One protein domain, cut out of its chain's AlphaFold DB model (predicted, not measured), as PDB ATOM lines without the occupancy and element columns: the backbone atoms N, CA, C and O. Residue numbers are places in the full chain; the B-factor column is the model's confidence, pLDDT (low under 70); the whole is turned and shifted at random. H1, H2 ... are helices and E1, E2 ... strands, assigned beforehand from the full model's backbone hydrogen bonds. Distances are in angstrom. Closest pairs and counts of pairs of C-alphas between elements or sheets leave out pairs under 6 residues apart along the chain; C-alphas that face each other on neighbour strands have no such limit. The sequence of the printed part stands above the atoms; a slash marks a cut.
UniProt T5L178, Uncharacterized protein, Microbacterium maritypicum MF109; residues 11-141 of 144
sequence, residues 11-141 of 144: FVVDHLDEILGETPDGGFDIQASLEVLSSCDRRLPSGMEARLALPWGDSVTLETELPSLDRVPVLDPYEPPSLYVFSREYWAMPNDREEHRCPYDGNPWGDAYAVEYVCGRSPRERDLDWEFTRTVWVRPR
ATOM      1  N   PHE A  11     -44.531  17.525  19.309       61.88
ATOM      2  CA  PHE A  11     -45.791  17.884  18.676       61.88
ATOM      3  C   PHE A  11     -45.759  19.375  18.374       61.88
ATOM      4  O   PHE A  11     -45.744  20.188  19.294       61.88
ATOM      5  N   VAL A  12     -45.779  19.746  17.097       58.88
ATOM      6  CA  VAL A  12     -46.317  21.060  16.734       58.88
ATOM      7  C   VAL A  12     -47.823  20.931  16.906       58.88
ATOM      8  O   VAL A  12     -48.427  20.037  16.307       58.88
ATOM      9  N   VAL A  13     -48.408  21.716  17.808       63.81
ATOM     10  CA  VAL A  13     -49.857  21.669  18.026       63.81
ATOM     11  C   VAL A  13     -50.549  22.396  16.890       63.81
ATOM     12  O   VAL A  13     -51.437  21.808  16.283       63.81
ATOM     13  N   ASP A  14     -50.131  23.634  16.632       67.06
ATOM     14  CA  ASP A  14     -50.622  24.485  15.552       67.06
ATOM     15  C   ASP A  14     -49.863  25.824  15.549       67.06
ATOM     16  O   ASP A  14     -49.193  26.164  16.539       67.06
ATOM     17  N   HIS A  15     -50.010  26.601  14.476       79.50
ATOM     18  CA  HIS A  15     -49.670  28.024  14.503       79.50
ATOM     19  C   HIS A  15     -50.759  28.814  15.253       79.50
ATOM     20  O   HIS A  15     -51.931  28.430  15.293       79.50
ATOM     21  N   LEU A  16     -50.383  29.896  15.937       79.50
ATOM     22  CA  LEU A  16     -51.331  30.613  16.791       79.50
ATOM     23  C   LEU A  16     -52.366  31.426  16.020       79.50
ATOM     24  O   LEU A  16     -53.461  31.612  16.539       79.50
ATOM     25  N   ASP A  17     -52.061  31.872  14.809       76.38
ATOM     26  CA  ASP A  17     -53.028  32.461  13.878       76.38
ATOM     27  C   ASP A  17     -54.122  31.457  13.479       76.38
ATOM     28  O   ASP A  17     -55.293  31.826  13.403       76.38
ATOM     29  N   GLU A  18     -53.796  30.170  13.334       78.50
ATOM     30  CA  GLU A  18     -54.792  29.118  13.087       78.50
ATOM     31  C   GLU A  18     -55.704  28.875  14.308       78.50
ATOM     32  O   GLU A  18     -56.892  28.572  14.161       78.50
ATOM     33  N   ILE A  19     -55.179  29.050  15.529       77.81
ATOM     34  CA  ILE A  19     -55.927  28.845  16.784       77.81
ATOM     35  C   ILE A  19     -56.765  30.069  17.173       77.81
ATOM     36  O   ILE A  19     -57.915  29.928  17.598       77.81
ATOM     37  N   LEU A  20     -56.167  31.257  17.113       81.19
ATOM     38  CA  LEU A  20     -56.743  32.516  17.592       81.19
ATOM     39  C   LEU A  20     -57.474  33.283  16.483       81.19
ATOM     40  O   LEU A  20     -58.308  34.139  16.785       81.19
ATOM     41  N   GLY A  21     -57.201  32.948  15.222       71.06
ATOM     42  CA  GLY A  21     -57.546  33.762  14.067       71.06
ATOM     43  C   GLY A  21     -56.529  34.883  13.844       71.06
ATOM     44  O   GLY A  21     -55.852  35.336  14.769       71.06
ATOM     45  N   GLU A  22     -56.444  35.360  12.605       67.88
ATOM     46  CA  GLU A  22     -55.676  36.560  12.276       67.88
ATOM     47  C   GLU A  22     -56.313  37.788  12.941       67.88
ATOM     48  O   GLU A  22     -57.528  38.015  12.870       67.88
ATOM     49  N   THR A  23     -55.491  38.607  13.589       66.44
ATOM     50  CA  THR A  23     -55.930  39.914  14.078       66.44
ATOM     51  C   THR A  23     -56.206  40.847  12.887       66.44
ATOM     52  O   THR A  23     -55.601  40.700  11.822       66.44
ATOM     53  N   PRO A  24     -57.105  41.839  13.022       63.09
ATOM     54  CA  PRO A  24     -57.459  42.734  11.916       63.09
ATOM     55  C   PRO A  24     -56.282  43.529  11.328       63.09
ATOM     56  O   PRO A  24     -56.383  44.023  10.205       63.09
ATOM     57  N   ASP A  25     -55.206  43.700  12.092       66.38
ATOM     58  CA  ASP A  25     -53.975  44.387  11.708       66.38
ATOM     59  C   ASP A  25     -52.826  43.428  11.353       66.38
ATOM     60  O   ASP A  25     -51.729  43.895  11.043       66.38
ATOM     61  N   GLY A  26     -53.060  42.109  11.374       63.09
ATOM     62  CA  GLY A  26     -52.021  41.092  11.189       63.09
ATOM     63  C   GLY A  26     -50.988  41.068  12.320       63.09
ATOM     64  O   GLY A  26     -49.926  40.466  12.175       63.09
ATOM     65  N   GLY A  27     -51.269  41.755  13.431       67.56
ATOM     66  CA  GLY A  27     -50.437  41.788  14.619       67.56
ATOM     67  C   GLY A  27     -50.577  40.541  15.491       67.56
ATOM     68  O   GLY A  27     -51.526  39.762  15.408       67.56
ATOM     69  N   PHE A  28     -49.623  40.373  16.394       77.31
ATOM     70  CA  PHE A  28     -49.603  39.266  17.336       77.31
ATOM     71  C   PHE A  28     -50.160  39.679  18.707       77.31
ATOM     72  O   PHE A  28     -49.601  40.556  19.372       77.31
ATOM     73  N   ASP A  29     -51.231  39.020  19.168       83.94
ATOM     74  CA  ASP A  29     -51.741  39.191  20.536       83.94
ATOM     75  C   ASP A  29     -51.016  38.248  21.504       83.94
ATOM     76  O   ASP A  29     -51.383  37.084  21.704       83.94
ATOM     77  N   ILE A  30     -49.967  38.774  22.136       85.44
ATOM     78  CA  ILE A  30     -49.181  38.016  23.110       85.44
ATOM     79  C   ILE A  30     -50.012  37.569  24.321       85.44
ATOM     80  O   ILE A  30     -49.775  36.481  24.837       85.44
ATOM     81  N   GLN A  31     -51.000  38.344  24.780       87.81
ATOM     82  CA  GLN A  31     -51.776  37.959  25.964       87.81
ATOM     83  C   GLN A  31     -52.684  36.768  25.655       87.81
ATOM     84  O   GLN A  31     -52.635  35.769  26.374       87.81
ATOM     85  N   ALA A  32     -53.413  36.811  24.537       88.00
ATOM     86  CA  ALA A  32     -54.222  35.678  24.082       88.00
ATOM     87  C   ALA A  32     -53.369  34.408  23.872       88.00
ATOM     88  O   ALA A  32     -53.760  33.296  24.235       88.00
ATOM     89  N   SER A  33     -52.152  34.576  23.361       88.12
ATOM     90  CA  SER A  33     -51.193  33.489  23.135       88.12
ATOM     91  C   SER A  33     -50.723  32.826  24.428       88.12
ATOM     92  O   SER A  33     -50.646  31.598  24.525       88.12
ATOM     93  N   LEU A  34     -50.453  33.631  25.456       91.12
ATOM     94  CA  LEU A  34     -50.094  33.151  26.789       91.12
ATOM     95  C   LEU A  34     -51.272  32.447  27.482       91.12
ATOM     96  O   LEU A  34     -51.072  31.459  28.196       91.12
ATOM     97  N   GLU A  35     -52.506  32.896  27.243       90.25
ATOM     98  CA  GLU A  35     -53.710  32.208  27.717       90.25
ATOM     99  C   GLU A  35     -53.879  30.832  27.063       90.25
ATOM    100  O   GLU A  35     -54.162  29.850  27.761       90.25
ATOM    101  N   VAL A  36     -53.653  30.731  25.747       89.56
ATOM    102  CA  VAL A  36     -53.646  29.451  25.020       89.56
ATOM    103  C   VAL A  36     -52.562  28.528  25.565       89.56
ATOM    104  O   VAL A  36     -52.868  27.379  25.890       89.56
ATOM    105  N   LEU A  37     -51.336  29.031  25.746       91.88
ATOM    106  CA  LEU A  37     -50.225  28.285  26.342       91.88
ATOM    107  C   LEU A  37     -50.609  27.719  27.718       91.88
ATOM    108  O   LEU A  37     -50.530  26.511  27.937       91.88
ATOM    109  N   SER A  38     -51.107  28.567  28.621       91.69
ATOM    110  CA  SER A  38     -51.542  28.166  29.966       91.69
ATOM    111  C   SER A  38     -52.715  27.180  29.955       91.69
ATOM    112  O   SER A  38     -52.819  26.289  30.802       91.69
ATOM    113  N   SER A  39     -53.654  27.341  29.022       88.62
ATOM    114  CA  SER A  39     -54.783  26.424  28.849       88.62
ATOM    115  C   SER A  39     -54.328  25.056  28.343       88.62
ATOM    116  O   SER A  39     -54.804  24.036  28.848       88.62
ATOM    117  N   CYS A  40     -53.396  25.038  27.387       87.38
ATOM    118  CA  CYS A  40     -52.812  23.826  26.832       87.38
ATOM    119  C   CYS A  40     -52.039  23.060  27.906       87.38
ATOM    120  O   CYS A  40     -52.380  21.912  28.186       87.38
ATOM    121  N   ASP A  41     -51.088  23.719  28.572       88.50
ATOM    122  CA  ASP A  41     -50.179  23.089  29.533       88.50
ATOM    123  C   ASP A  41     -50.926  22.397  30.688       88.50
ATOM    124  O   ASP A  41     -50.675  21.234  30.996       88.50
ATOM    125  N   ARG A  42     -51.969  23.040  31.237       88.38
ATOM    126  CA  ARG A  42     -52.814  22.466  32.308       88.38
ATOM    127  C   ARG A  42     -53.584  21.204  31.911       88.38
ATOM    128  O   ARG A  42     -54.096  20.507  32.785       88.38
ATOM    129  N   ARG A  43     -53.747  20.947  30.613       85.31
ATOM    130  CA  ARG A  43     -54.486  19.792  30.080       85.31
ATOM    131  C   ARG A  43     -53.556  18.673  29.619       85.31
ATOM    132  O   ARG A  43     -54.052  17.619  29.220       85.31
ATOM    133  N   LEU A  44     -52.241  18.893  29.644       84.50
ATOM    134  CA  LEU A  44     -51.278  17.908  29.182       84.50
ATOM    135  C   LEU A  44     -51.139  16.732  30.159       84.50
ATOM    136  O   LEU A  44     -51.276  16.899  31.374       84.50
ATOM    137  N   PRO A  45     -50.835  15.525  29.649       84.12
ATOM    138  CA  PRO A  45     -50.430  14.408  30.489       84.12
ATOM    139  C   PRO A  45     -49.186  14.738  31.324       84.12
ATOM    140  O   PRO A  45     -48.313  15.501  30.904       84.12
ATOM    141  N   SER A  46     -49.057  14.082  32.479       83.38
ATOM    142  CA  SER A  46     -47.849  14.167  33.307       83.38
ATOM    143  C   SER A  46     -46.594  13.824  32.494       83.38
ATOM    144  O   SER A  46     -46.560  12.807  31.802       83.38
ATOM    145  N   GLY A  47     -45.553  14.651  32.611       82.19
ATOM    146  CA  GLY A  47     -44.283  14.482  31.893       82.19
ATOM    147  C   GLY A  47     -44.217  15.164  30.521       82.19
ATOM    148  O   GLY A  47     -43.150  15.166  29.906       82.19
ATOM    149  N   MET A  48     -45.308  15.778  30.059       85.50
ATOM    150  CA  MET A  48     -45.294  16.707  28.927       85.50
ATOM    151  C   MET A  48     -45.266  18.167  29.407       85.50
ATOM    152  O   MET A  48     -45.540  18.456  30.577       85.50
ATOM    153  N   GLU A  49     -44.880  19.066  28.511       87.75
ATOM    154  CA  GLU A  49     -44.966  20.520  28.666       87.75
ATOM    155  C   GLU A  49     -45.350  21.161  27.328       87.75
ATOM    156  O   GLU A  49     -45.040  20.619  26.261       87.75
ATOM    157  N   ALA A  50     -46.022  22.309  27.398       90.06
ATOM    158  CA  ALA A  50     -46.236  23.181  26.250       90.06
ATOM    159  C   ALA A  50     -45.245  24.351  26.277       90.06
ATOM    160  O   ALA A  50     -44.953  24.907  27.339       90.06
ATOM    161  N   ARG A  51     -44.765  24.772  25.105       92.06
ATOM    162  CA  ARG A  51     -44.007  26.015  24.933       92.06
ATOM    163  C   ARG A  51     -44.481  26.784  23.716       92.06
ATOM    164  O   ARG A  51     -44.831  26.205  22.694       92.06
ATOM    165  N   LEU A  52     -44.453  28.099  23.844       92.62
ATOM    166  CA  LEU A  52     -44.727  29.033  22.769       92.62
ATOM    167  C   LEU A  52     -43.399  29.459  22.138       92.62
ATOM    168  O   LEU A  52     -42.500  29.907  22.847       92.62
ATOM    169  N   ALA A  53     -43.286  29.296  20.826       91.94
ATOM    170  CA  ALA A  53     -42.189  29.814  20.024       91.94
ATOM    171  C   ALA A  53     -42.611  31.135  19.384       91.94
ATOM    172  O   ALA A  53     -43.659  31.208  18.741       91.94
ATOM    173  N   LEU A  54     -41.783  32.159  19.552       91.12
ATOM    174  CA  LEU A  54     -41.937  33.472  18.940       91.12
ATOM    175  C   LEU A  54     -40.757  33.692  17.975       91.12
ATOM    176  O   LEU A  54     -39.648  33.984  18.443       91.12
ATOM    177  N   PRO A  55     -40.954  33.494  16.660       89.62
ATOM    178  CA  PRO A  55     -39.903  33.652  15.660       89.62
ATOM    179  C   PRO A  55     -39.386  35.091  15.600       89.62
ATOM    180  O   PRO A  55     -40.153  36.044  15.476       89.62
ATOM    181  N   TRP A  56     -38.068  35.247  15.696       88.50
ATOM    182  CA  TRP A  56     -37.371  36.537  15.642       88.50
ATOM    183  C   TRP A  56     -36.665  36.767  14.292       88.50
ATOM    184  O   TRP A  56     -35.999  37.786  14.095       88.50
ATOM    185  N   GLY A  57     -36.807  35.808  13.375       88.06
ATOM    186  CA  GLY A  57     -36.176  35.762  12.061       88.06
ATOM    187  C   GLY A  57     -34.752  35.223  12.082       88.06
ATOM    188  O   GLY A  57     -34.183  34.908  13.128       88.06
ATOM    189  N   ASP A  58     -34.142  35.161  10.910       91.06
ATOM    190  CA  ASP A  58     -32.846  34.509  10.742       91.06
ATOM    191  C   ASP A  58     -31.660  35.456  10.964       91.06
ATOM    192  O   ASP A  58     -31.791  36.686  10.928       91.06
ATOM    193  N   SER A  59     -30.494  34.882  11.263       92.06
ATOM    194  CA  SER A  59     -29.220  35.593  11.363       92.06
ATOM    195  C   SER A  59     -28.090  34.784  10.747       92.06
ATOM    196  O   SER A  59     -27.972  33.577  10.935       92.06
ATOM    197  N   VAL A  60     -27.183  35.470  10.061       94.38
ATOM    198  CA  VAL A  60     -25.988  34.860   9.458       94.38
ATOM    199  C   VAL A  60     -24.953  34.401  10.494       94.38
ATOM    200  O   VAL A  60     -24.015  33.680  10.157       94.38
ATOM    201  N   THR A  61     -25.087  34.819  11.755       94.81
ATOM    202  CA  THR A  61     -24.150  34.493  12.837       94.81
ATOM    203  C   THR A  61     -24.871  33.997  14.079       94.81
ATOM    204  O   THR A  61     -25.995  34.409  14.351       94.81
ATOM    205  N   LEU A  62     -24.181  33.181  14.879       95.62
ATOM    206  CA  LEU A  62     -24.664  32.773  16.193       95.62
ATOM    207  C   LEU A  62     -24.724  33.983  17.141       95.62
ATOM    208  O   LEU A  62     -23.693  34.478  17.599       95.62
ATOM    209  N   GLU A  63     -25.932  34.455  17.432       94.06
ATOM    210  CA  GLU A  63     -26.172  35.592  18.318       94.06
ATOM    211  C   GLU A  63     -26.247  35.160  19.785       94.06
ATOM    212  O   GLU A  63     -26.920  34.193  20.143       94.06
ATOM    213  N   THR A  64     -25.577  35.921  20.651       92.94
ATOM    214  CA  THR A  64     -25.544  35.667  22.101       92.94
ATOM    215  C   THR A  64     -26.129  36.805  22.934       92.94
ATOM    216  O   THR A  64     -26.143  36.729  24.160       92.94
ATOM    217  N   GLU A  65     -26.557  37.893  22.295       91.50
ATOM    218  CA  GLU A  65     -27.164  39.042  22.966       91.50
ATOM    219  C   GLU A  65     -28.681  38.852  23.069       91.50
ATOM    220  O   GLU A  65     -29.324  38.415  22.116       91.50
ATOM    221  N   LEU A  66     -29.256  39.180  24.231       91.00
ATOM    222  CA  LEU A  66     -30.698  39.097  24.449       91.00
ATOM    223  C   LEU A  66     -31.423  40.222  23.697       91.00
ATOM    224  O   LEU A  66     -31.186  41.397  24.003       91.00
ATOM    225  N   PRO A  67     -32.361  39.917  22.781       89.00
ATOM    226  CA  PRO A  67     -33.195  40.953  22.194       89.00
ATOM    227  C   PRO A  67     -34.146  41.562  23.235       89.00
ATOM    228  O   PRO A  67     -34.550  40.921  24.209       89.00
ATOM    229  N   SER A  68     -34.542  42.819  23.027       88.12
ATOM    230  CA  SER A  68     -35.542  43.475  23.878       88.12
ATOM    231  C   SER A  68     -36.931  42.880  23.643       88.12
ATOM    232  O   SER A  68     -37.437  42.894  22.519       88.12
ATOM    233  N   LEU A  69     -37.578  42.432  24.722       86.44
ATOM    234  CA  LEU A  69     -38.935  41.880  24.672       86.44
ATOM    235  C   LEU A  69     -40.018  42.940  24.395       86.44
ATOM    236  O   LEU A  69     -41.124  42.595  23.990       86.44
ATOM    237  N   ASP A  70     -39.701  44.231  24.516       77.50
ATOM    238  CA  ASP A  70     -40.625  45.317  24.151       77.50
ATOM    239  C   ASP A  70     -40.876  45.379  22.634       77.50
ATOM    240  O   ASP A  70     -41.823  46.015  22.173       77.50
ATOM    241  N   ARG A  71     -40.021  44.714  21.842       67.06
ATOM    242  CA  ARG A  71     -40.104  44.632  20.376       67.06
ATOM    243  C   ARG A  71     -40.727  43.339  19.867       67.06
ATOM    244  O   ARG A  71     -40.838  43.180  18.659       67.06
ATOM    245  N   VAL A  72     -41.175  42.458  20.764       63.41
ATOM    246  CA  VAL A  72     -41.842  41.198  20.404       63.41
ATOM    247  C   VAL A  72     -43.034  41.373  19.451       63.41
ATOM    248  O   VAL A  72     -43.239  40.471  18.657       63.41
ATOM    249  N   PRO A  73     -43.792  42.491  19.411       54.31
ATOM    250  CA  PRO A  73     -44.827  42.673  18.386       54.31
ATOM    251  C   PRO A  73     -44.301  42.699  16.937       54.31
ATOM    252  O   PRO A  73     -45.098  42.627  16.009       54.31
ATOM    253  N   VAL A  74     -42.982  42.819  16.738       57.44
ATOM    254  CA  VAL A  74     -42.300  42.757  15.438       57.44
ATOM    255  C   VAL A  74     -41.619  41.390  15.310       57.44
ATOM    256  O   VAL A  74     -40.393  41.296  15.275       57.44
ATOM    257  N   LEU A  75     -42.420  40.323  15.333       68.44
ATOM    258  CA  LEU A  75     -41.953  38.977  14.990       68.44
ATOM    259  C   LEU A  75     -41.569  38.910  13.510       68.44
ATOM    260  O   LEU A  75     -41.848  39.839  12.745       68.44
ATOM    261  N   ASP A  76     -40.934  37.808  13.116       73.81
ATOM    262  CA  ASP A  76     -40.749  37.496  11.703       73.81
ATOM    263  C   ASP A  76     -42.104  37.607  10.968       73.81
ATOM    264  O   ASP A  76     -43.041  36.879  11.298       73.81
ATOM    265  N   PRO A  77     -42.256  38.518   9.986       67.19
ATOM    266  CA  PRO A  77     -43.518  38.685   9.272       67.19
ATOM    267  C   PRO A  77     -43.868  37.484   8.381       67.19
ATOM    268  O   PRO A  77     -44.976  37.428   7.848       67.19
ATOM    269  N   TYR A  78     -42.930  36.561   8.172       75.81
ATOM    270  CA  TYR A  78     -43.097  35.371   7.349       75.81
ATOM    271  C   TYR A  78     -43.361  34.105   8.167       75.81
ATOM    272  O   TYR A  78     -43.790  33.109   7.582       75.81
ATOM    273  N   GLU A  79     -43.142  34.128   9.486       78.69
ATOM    274  CA  GLU A  79     -43.328  32.963  10.352       78.69
ATOM    275  C   GLU A  79     -44.205  33.300  11.572       78.69
ATOM    276  O   GLU A  79     -43.780  34.038  12.467       78.69
ATOM    277  N   PRO A  80     -45.437  32.760  11.648       80.62
ATOM    278  CA  PRO A  80     -46.316  33.027  12.771       80.62
ATOM    279  C   PRO A  80     -45.817  32.338  14.054       80.62
ATOM    280  O   PRO A  80     -45.251  31.237  14.027       80.62
ATOM    281  N   PRO A  81     -46.070  32.940  15.226       86.69
ATOM    282  CA  PRO A  81     -45.789  32.292  16.495       86.69
ATOM    283  C   PRO A  81     -46.585  30.998  16.655       86.69
ATOM    284  O   PRO A  81     -47.720  30.866  16.203       86.69
ATOM    285  N   SER A  82     -45.962  30.027  17.311       87.94
ATOM    286  CA  SER A  82     -46.359  28.622  17.213       87.94
ATOM    287  C   SER A  82     -46.360  27.933  18.571       87.94
ATOM    288  O   SER A  82     -45.478  28.167  19.402       87.94
ATOM    289  N   LEU A  83     -47.329  27.044  18.798       89.50
ATOM    290  CA  LEU A  83     -47.418  26.267  20.031       89.50
ATOM    291  C   LEU A  83     -46.834  24.867  19.831       89.50
ATOM    292  O   LEU A  83     -47.288  24.088  18.993       89.50
ATOM    293  N   TYR A  84     -45.876  24.519  20.679       88.56
ATOM    294  CA  TYR A  84     -45.236  23.215  20.704       88.56
ATOM    295  C   TYR A  84     -45.586  22.472  21.991       88.56
ATOM    296  O   TYR A  84     -45.655  23.065  23.063       88.56
ATOM    297  N   VAL A  85     -45.764  21.158  21.898       86.81
ATOM    298  CA  VAL A  85     -45.934  20.245  23.030       86.81
ATOM    299  C   VAL A  85     -44.909  19.132  22.909       86.81
ATOM    300  O   VAL A  85     -44.765  18.513  21.860       86.81
ATOM    301  N   PHE A  86     -44.188  18.845  23.979       85.50
ATOM    302  CA  PHE A  86     -43.173  17.795  23.977       85.50
ATOM    303  C   PHE A  86     -42.964  17.229  25.375       85.50
ATOM    304  O   PHE A  86     -43.486  17.741  26.365       85.50
ATOM    305  N   SER A  87     -42.209  16.134  25.474       83.44
ATOM    306  CA  SER A  87     -41.775  15.632  26.782       83.44
ATOM    307  C   SER A  87     -40.875  16.654  27.478       83.44
ATOM    308  O   SER A  87     -39.989  17.198  26.823       83.44
ATOM    309  N   ARG A  88     -41.000  16.825  28.799       82.75
ATOM    310  CA  ARG A  88     -40.143  17.735  29.593       82.75
ATOM    311  C   ARG A  88     -38.643  17.459  29.451       82.75
ATOM    312  O   ARG A  88     -37.814  18.347  29.601       82.75
ATOM    313  N   GLU A  89     -38.289  16.218  29.132       81.19
ATOM    314  CA  GLU A  89     -36.904  15.800  28.906       81.19
ATOM    315  C   GLU A  89     -36.325  16.317  27.581       81.19
ATOM    316  O   GLU A  89     -35.109  16.317  27.429       81.19
ATOM    317  N   TYR A  90     -37.155  16.755  26.627       79.44
ATOM    318  CA  TYR A  90     -36.732  17.104  25.264       79.44
ATOM    319  C   TYR A  90     -35.592  18.130  25.257       79.44
ATOM    320  O   TYR A  90     -34.598  17.952  24.561       79.44
ATOM    321  N   TRP A  91     -35.688  19.156  26.104       69.94
ATOM    322  CA  TRP A  91     -34.672  20.208  26.207       69.94
ATOM    323  C   TRP A  91     -33.468  19.856  27.076       69.94
ATOM    324  O   TRP A  91     -32.491  20.603  27.061       69.94
ATOM    325  N   ALA A  92     -33.551  18.777  27.854       73.44
ATOM    326  CA  ALA A  92     -32.465  18.299  28.703       73.44
ATOM    327  C   ALA A  92     -31.584  17.261  27.990       73.44
ATOM    328  O   ALA A  92     -30.503  16.929  28.479       73.44
ATOM    329  N   MET A  93     -32.036  16.732  26.850       73.25
ATOM    330  CA  MET A  93     -31.251  15.792  26.062       73.25
ATOM    331  C   MET A  93     -30.090  16.522  25.376       73.25
ATOM    332  O   MET A  93     -30.301  17.587  24.793       73.25
ATOM    333  N   PRO A  94     -28.873  15.949  25.397       74.88
ATOM    334  CA  PRO A  94     -27.791  16.421  24.549       74.88
ATOM    335  C   PRO A  94     -28.263  16.468  23.096       74.88
ATOM    336  O   PRO A  94     -28.802  15.483  22.587       74.88
ATOM    337  N   ASN A  95     -28.056  17.604  22.443       78.81
ATOM    338  CA  ASN A  95     -28.305  17.769  21.022       78.81
ATOM    339  C   ASN A  95     -26.985  18.125  20.320       78.81
ATOM    340  O   ASN A  95     -26.024  18.568  20.949       78.81
ATOM    341  N   ASP A  96     -26.911  17.859  19.023       83.38
ATOM    342  CA  ASP A  96     -25.777  18.182  18.156       83.38
ATOM    343  C   ASP A  96     -25.992  19.504  17.396       83.38
ATOM    344  O   ASP A  96     -25.328  19.774  16.385       83.38
ATOM    345  N   ARG A  97     -26.928  20.328  17.890       86.44
ATOM    346  CA  ARG A  97     -27.264  21.630  17.322       86.44
ATOM    347  C   ARG A  97     -26.145  22.610  17.638       86.44
ATOM    348  O   ARG A  97     -25.531  22.590  18.702       86.44
ATOM    349  N   GLU A  98     -25.881  23.482  16.680       93.62
ATOM    350  CA  GLU A  98     -25.040  24.646  16.900       93.62
ATOM    351  C   GLU A  98     -25.950  25.749  17.441       93.62
ATOM    352  O   GLU A  98     -26.619  26.427  16.665       93.62
ATOM    353  N   GLU A  99     -26.049  25.860  18.768       93.69
ATOM    354  CA  GLU A  99     -26.993  26.773  19.416       93.69
ATOM    355  C   GLU A  99     -26.403  27.507  20.624       93.69
ATOM    356  O   GLU A  99     -25.547  27.003  21.354       93.69
ATOM    357  N   HIS A 100     -26.916  28.712  20.844       93.62
ATOM    358  CA  HIS A 100     -26.741  29.494  22.051       93.62
ATOM    359  C   HIS A 100     -28.111  29.748  22.665       93.62
ATOM    360  O   HIS A 100     -29.068  30.111  21.980       93.62
ATOM    361  N   ARG A 101     -28.187  29.557  23.978       93.31
ATOM    362  CA  ARG A 101     -29.417  29.654  24.748       93.31
ATOM    363  C   ARG A 101     -29.210  30.608  25.909       93.31
ATOM    364  O   ARG A 101     -28.281  30.425  26.698       93.31
ATOM    365  N   CYS A 102     -30.064  31.616  26.005       94.44
ATOM    366  CA  CYS A 102     -29.929  32.685  26.977       94.44
ATOM    367  C   CYS A 102     -31.271  32.914  27.695       94.44
ATOM    368  O   CYS A 102     -32.209  33.442  27.089       94.44
ATOM    369  N   PRO A 103     -31.419  32.487  28.963       94.31
ATOM    370  CA  PRO A 103     -32.628  32.748  29.732       94.31
ATOM    371  C   PRO A 103     -32.738  34.234  30.090       94.31
ATOM    372  O   PRO A 103     -31.742  34.885  30.399       94.31
ATOM    373  N   TYR A 104     -33.962  34.757  30.105       93.44
ATOM    374  CA  TYR A 104     -34.243  36.091  30.626       93.44
ATOM    375  C   TYR A 104     -34.459  36.044  32.142       93.44
ATOM    376  O   TYR A 104     -35.286  35.270  32.633       93.44
ATOM    377  N   ASP A 105     -33.793  36.938  32.877       90.75
ATOM    378  CA  ASP A 105     -33.997  37.096  34.326       90.75
ATOM    379  C   ASP A 105     -35.403  37.634  34.664       90.75
ATOM    380  O   ASP A 105     -35.968  37.313  35.712       90.75
ATOM    381  N   GLY A 106     -35.997  38.413  33.756       89.12
ATOM    382  CA  GLY A 106     -37.342  38.975  33.866       89.12
ATOM    383  C   GLY A 106     -37.976  39.192  32.494       89.12
ATOM    384  O   GLY A 106     -37.286  39.223  31.478       89.12
ATOM    385  N   ASN A 107     -39.301  39.320  32.449       90.81
ATOM    386  CA  ASN A 107     -40.039  39.510  31.201       90.81
ATOM    387  C   ASN A 107     -41.272  40.412  31.416       90.81
ATOM    388  O   ASN A 107     -41.796  40.469  32.531       90.81
ATOM    389  N   PRO A 108     -41.762  41.101  30.369       88.56
ATOM    390  CA  PRO A 108     -42.900  42.014  30.480       88.56
ATOM    391  C   PRO A 108     -44.260  41.303  30.602       88.56
ATOM    392  O   PRO A 108     -45.282  41.967  30.751       88.56
ATOM    393  N   TRP A 109     -44.301  39.970  30.546       88.00
ATOM    394  CA  TRP A 109     -45.531  39.170  30.565       88.00
ATOM    395  C   TRP A 109     -45.839  38.541  31.928       88.00
ATOM    396  O   TRP A 109     -46.810  37.797  32.070       88.00
ATOM    397  N   GLY A 110     -45.036  38.874  32.939       86.31
ATOM    398  CA  GLY A 110     -45.238  38.494  34.330       86.31
ATOM    399  C   GLY A 110     -44.461  37.254  34.772       86.31
ATOM    400  O   GLY A 110     -43.919  36.475  33.985       86.31
ATOM    401  N   ASP A 111     -44.442  37.057  36.090       89.88
ATOM    402  CA  ASP A 111     -43.635  36.022  36.747       89.88
ATOM    403  C   ASP A 111     -44.168  34.599  36.539       89.88
ATOM    404  O   ASP A 111     -43.487  33.629  36.858       89.88
ATOM    405  N   ALA A 112     -45.373  34.451  35.981       91.50
ATOM    406  CA  ALA A 112     -45.956  33.149  35.667       91.50
ATOM    407  C   ALA A 112     -45.220  32.421  34.529       91.50
ATOM    408  O   ALA A 112     -45.400  31.214  34.366       91.50
ATOM    409  N   TYR A 113     -44.379  33.125  33.764       92.88
ATOM    410  CA  TYR A 113     -43.678  32.573  32.610       92.88
ATOM    411  C   TYR A 113     -42.155  32.659  32.757       92.88
ATOM    412  O   TYR A 113     -41.596  33.568  33.382       92.88
ATOM    413  N   ALA A 114     -41.472  31.664  32.199       93.44
ATOM    414  CA  ALA A 114     -40.041  31.697  31.940       93.44
ATOM    415  C   ALA A 114     -39.827  31.914  30.440       93.44
ATOM    416  O   ALA A 114     -40.525  31.314  29.620       93.44
ATOM    417  N   VAL A 115     -38.867  32.775  30.110       94.00
ATOM    418  CA  VAL A 115     -38.563  33.182  28.737       94.00
ATOM    419  C   VAL A 115     -37.091  32.917  28.465       94.00
ATOM    420  O   VAL A 115     -36.242  33.163  29.322       94.00
ATOM    421  N   GLU A 116     -36.787  32.404  27.283       94.25
ATOM    422  CA  GLU A 116     -35.432  32.090  26.844       94.25
ATOM    423  C   GLU A 116     -35.273  32.493  25.382       94.25
ATOM    424  O   GLU A 116     -36.123  32.180  24.553       94.25
ATOM    425  N   TYR A 117     -34.187  33.183  25.063       94.69
ATOM    426  CA  TYR A 117     -33.779  33.409  23.687       94.69
ATOM    427  C   TYR A 117     -32.895  32.257  23.219       94.69
ATOM    428  O   TYR A 117     -31.954  31.866  23.915       94.69
ATOM    429  N   VAL A 118     -33.190  31.725  22.039       94.38
ATOM    430  CA  VAL A 118     -32.400  30.675  21.403       94.38
ATOM    431  C   VAL A 118     -32.029  31.138  20.004       94.38
ATOM    432  O   VAL A 118     -32.906  31.428  19.194       94.38
ATOM    433  N   CYS A 119     -30.730  31.185  19.725       95.75
ATOM    434  CA  CYS A 119     -30.197  31.331  18.378       95.75
ATOM    435  C   CYS A 119     -29.498  30.026  18.022       95.75
ATOM    436  O   CYS A 119     -28.593  29.598  18.744       95.75
ATOM    437  N   GLY A 120     -29.922  29.358  16.954       94.88
ATOM    438  CA  GLY A 120     -29.355  28.060  16.639       94.88
ATOM    439  C   GLY A 120     -29.725  27.506  15.278       94.88
ATOM    440  O   GLY A 120     -30.652  27.964  14.610       94.88
ATOM    441  N   ARG A 121     -28.983  26.472  14.893       93.94
ATOM    442  CA  ARG A 121     -29.264  25.652  13.719       93.94
ATOM    443  C   ARG A 121     -28.968  24.182  13.993       93.94
ATOM    444  O   ARG A 121     -28.072  23.814  14.754       93.94
ATOM    445  N   SER A 122     -29.763  23.328  13.382       90.81
ATOM    446  CA  SER A 122     -29.621  21.881  13.361       90.81
ATOM    447  C   SER A 122     -28.415  21.451  12.514       90.81
ATOM    448  O   SER A 122     -27.925  22.215  11.677       90.81
ATOM    449  N   PRO A 123     -27.946  20.200  12.666       90.88
ATOM    450  CA  PRO A 123     -26.883  19.654  11.823       90.88
ATOM    451  C   PRO A 123     -27.194  19.756  10.330       90.88
ATOM    452  O   PRO A 123     -26.327  20.122   9.548       90.88
ATOM    453  N   ARG A 124     -28.448  19.490   9.947       90.25
ATOM    454  CA  ARG A 124     -28.895  19.578   8.557       90.25
ATOM    455  C   ARG A 124     -28.819  21.006   8.025       90.25
ATOM    456  O   ARG A 124     -28.376  21.200   6.903       90.25
ATOM    457  N   GLU A 125     -29.269  21.984   8.804       92.06
ATOM    458  CA  GLU A 125     -29.206  23.403   8.429       92.06
ATOM    459  C   GLU A 125     -27.753  23.858   8.275       92.06
ATOM    460  O   GLU A 125     -27.412  24.496   7.286       92.06
ATOM    461  N   ARG A 126     -26.865  23.429   9.178       93.56
ATOM    462  CA  ARG A 126     -25.421  23.658   9.046       93.56
ATOM    463  C   ARG A 126     -24.843  23.033   7.773       93.56
ATOM    464  O   ARG A 126     -24.084  23.696   7.075       93.56
ATOM    465  N   ASP A 127     -25.192  21.785   7.460       94.06
ATOM    466  CA  ASP A 127     -24.697  21.080   6.264       94.06
ATOM    467  C   ASP A 127     -25.174  21.732   4.955       94.06
ATOM    468  O   ASP A 127     -24.519  21.608   3.918       94.06
ATOM    469  N   LEU A 128     -26.315  22.422   5.003       94.12
ATOM    470  CA  LEU A 128     -26.887  23.174   3.888       94.12
ATOM    471  C   LEU A 128     -26.447  24.646   3.853       94.12
ATOM    472  O   LEU A 128     -26.901  25.374   2.972       94.12
ATOM    473  N   ASP A 129     -25.579  25.066   4.779       92.44
ATOM    474  CA  ASP A 129     -25.152  26.457   4.975       92.44
ATOM    475  C   ASP A 129     -26.332  27.429   5.144       92.44
ATOM    476  O   ASP A 129     -26.351  28.535   4.606       92.44
ATOM    477  N   TRP A 130     -27.366  26.985   5.862       94.69
ATOM    478  CA  TRP A 130     -28.499  27.829   6.226       94.69
ATOM    479  C   TRP A 130     -28.155  28.712   7.428       94.69
ATOM    480  O   TRP A 130     -27.282  28.390   8.252       94.69
ATOM    481  N   GLU A 131     -28.857  29.841   7.491       94.62
ATOM    482  CA  GLU A 131     -28.758  30.826   8.563       94.62
ATOM    483  C   GLU A 131     -29.213  30.241   9.912       94.62
ATOM    484  O   GLU A 131     -29.830  29.176   9.997       94.62
ATOM    485  N   PHE A 132     -28.848  30.923  10.996       95.06
ATOM    486  CA  PHE A 132     -29.303  30.592  12.336       95.06
ATOM    487  C   PHE A 132     -30.720  31.106  12.535       95.06
ATOM    488  O   PHE A 132     -30.973  32.302  12.394       95.06
ATOM    489  N   THR A 133     -31.603  30.220  12.977       93.19
ATOM    490  CA  THR A 133     -32.940  30.613  13.419       93.19
ATOM    491  C   THR A 133     -32.840  31.287  14.778       93.19
ATOM    492  O   THR A 133     -32.085  30.843  15.654       93.19
ATOM    493  N   ARG A 134     -33.588  32.371  14.967       93.31
ATOM    494  CA  ARG A 134     -33.683  33.063  16.254       93.31
ATOM    495  C   ARG A 134     -35.105  32.965  16.761       93.31
ATOM    496  O   ARG A 134     -36.056  33.322  16.071       93.31
ATOM    497  N   THR A 135     -35.263  32.491  17.987       93.31
ATOM    498  CA  THR A 135     -36.581  32.241  18.565       93.31
ATOM    499  C   THR A 135     -36.589  32.622  20.032       93.31
ATOM    500  O   THR A 135     -35.725  32.204  20.806       93.31
ATOM    501  N   VAL A 136     -37.607  33.377  20.438       93.69
ATOM    502  CA  VAL A 136     -37.929  33.558  21.852       93.69
ATOM    503  C   VAL A 136     -38.899  32.455  22.262       93.69
ATOM    504  O   VAL A 136     -40.010  32.352  21.749       93.69
ATOM    505  N   TRP A 137     -38.469  31.616  23.193       93.94
ATOM    506  CA  TRP A 137     -39.258  30.531  23.757       93.94
ATOM    507  C   TRP A 137     -39.893  30.960  25.071       93.94
ATOM    508  O   TRP A 137     -39.220  31.484  25.959       93.94
ATOM    509  N   VAL A 138     -41.183  30.677  25.222       94.19
ATOM    510  CA  VAL A 138     -41.956  30.969  26.432       94.19
ATOM    511  C   VAL A 138     -42.559  29.690  26.979       94.19
ATOM    512  O   VAL A 138     -43.126  28.884  26.241       94.19
ATOM    513  N   ARG A 139     -42.460  29.501  28.294       93.00
ATOM    514  CA  ARG A 139     -43.073  28.375  29.002       93.00
ATOM    515  C   ARG A 139     -43.699  28.829  30.316       93.00
ATOM    516  O   ARG A 139     -43.184  29.776  30.920       93.00
ATOM    517  N   PRO A 140     -44.740  28.149  30.815       92.31
ATOM    518  CA  PRO A 140     -45.169  28.327  32.196       92.31
ATOM    519  C   PRO A 140     -44.005  28.046  33.157       92.31
ATOM    520  O   PRO A 140     -43.195  27.135  32.941       92.31
ATOM    521  N   ARG A 141     -43.886  28.837  34.227       88.06
ATOM    522  CA  ARG A 141     -43.020  28.460  35.347       88.06
ATOM    523  C   ARG A 141     -43.651  27.269  36.049       88.06
ATOM    524  O   ARG A 141     -44.863  27.226  36.240       88.06
TER     525      ARG A 141
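What this domain is: This is residues 11 to 141 of the 144 residues of an uncharacterized protein of Microbacterium maritypicum MF109 (UniProt T5L178). A six-stranded, twisted sheet forms a wall through the domain, and helix H2 packs along one face of it, over the long strand E2 at the heart of the structure. E2 bends by 65 degrees, while two short helices lie far from the middle: H1 just after the edge strand E1, and H3 between E5 and E6. The 131 printed residues include three named helices and six named strands, in the order E1 H1 H2 E2 E3 E4 E5 H3 E6, of the mixed class, helices and strands. The sheet is antiparallel throughout, in the order E1 E3 E2 E6 E5 E4. The whole is compact and rounded, with a radius of gyration of the C-alphas of 14.6 A and spans of 38 by 37 by 28 A.

How they stand to each other: Across the sheet follow E1, residues 11 to 15, E3, residues 82 to 87, E2, residues 48 to 59, E6, residues 132 to 140, E5, residues 113 to 121, and E4, residues 98 to 103. E1 and E4 are the edge strands and are apart. N 13 and O 83 of E1 and E3 are 2.9 A apart, within hydrogen-bond range, as are N 51 and O 84 of E2 and E3, at 2.8 A. E2 bends at residue 56; beside it, N 54 and O 136 of E2 and E6 are 2.8 A apart. N 118 of E5 and O 135 of E6 are within hydrogen-bond range at 2.9 A, and so are N 100 of E4 and O 119 of E5, at 2.8 A. E2 and E3 form a hairpin, as do E4 and E5. H2, residues 30 to 41, is on the sheet at a height of 8.1 A, over E2 and only just over E6, on which 3 of its C-alphas fall. It runs along the strands, at 18 degrees to E2 on the local plane; the closest C-alphas of H2 and E2, those of Asp 41 and Ala 50, are 5.1 A apart. With H2 on one face, sheet and helix make two layers. H1, residues 16 to 20, only grazes the sheet and only just touches H2, with 3 pairs of C-alphas within 8 A, the closest being Leu 16 and Ser 33 at 7.0 A; of H2, residues 32 to 33 alone take part. E1, H1, H2 and E2 make a split strand-helix-strand unit, two strands running the same way with E3 between them, and its crossover is right-handed. H3, residues 123 to 127, only grazes the sheet and is apart from H1 and H2. In H1, H2 and H3 every O i to N i+4 pair is within hydrogen-bond range.

Where its parts are: E1 begins at C-alpha 11, (-45.791, 17.884, 18.676), and spans 11.6 A. E2 is 30.4 A long and ends at C-alpha 59, (-29.220, 35.593, 11.363). E6 measures 25.5 A, E5 24.7 A, E4 17.0 A and E3 16.8 A from first to last C-alpha. H2 is 16.3 A long, H3 6.1 A and H1 5.8 A. E6 ends at C-alpha 140, (-45.169, 28.327, 32.196).

The domain as a whole: The C-alphas of Pro 24 and Pro 94, the two farthest apart, are 41.6 A apart. The printed part has no cut. The link from E2 to E3, residues 60 to 81, is long and holds no named element. The mean pLDDT of the printed part is 85.2; residues 11 to 14, 22 to 27, 71 to 75, 77 and 91 of the model are under 70.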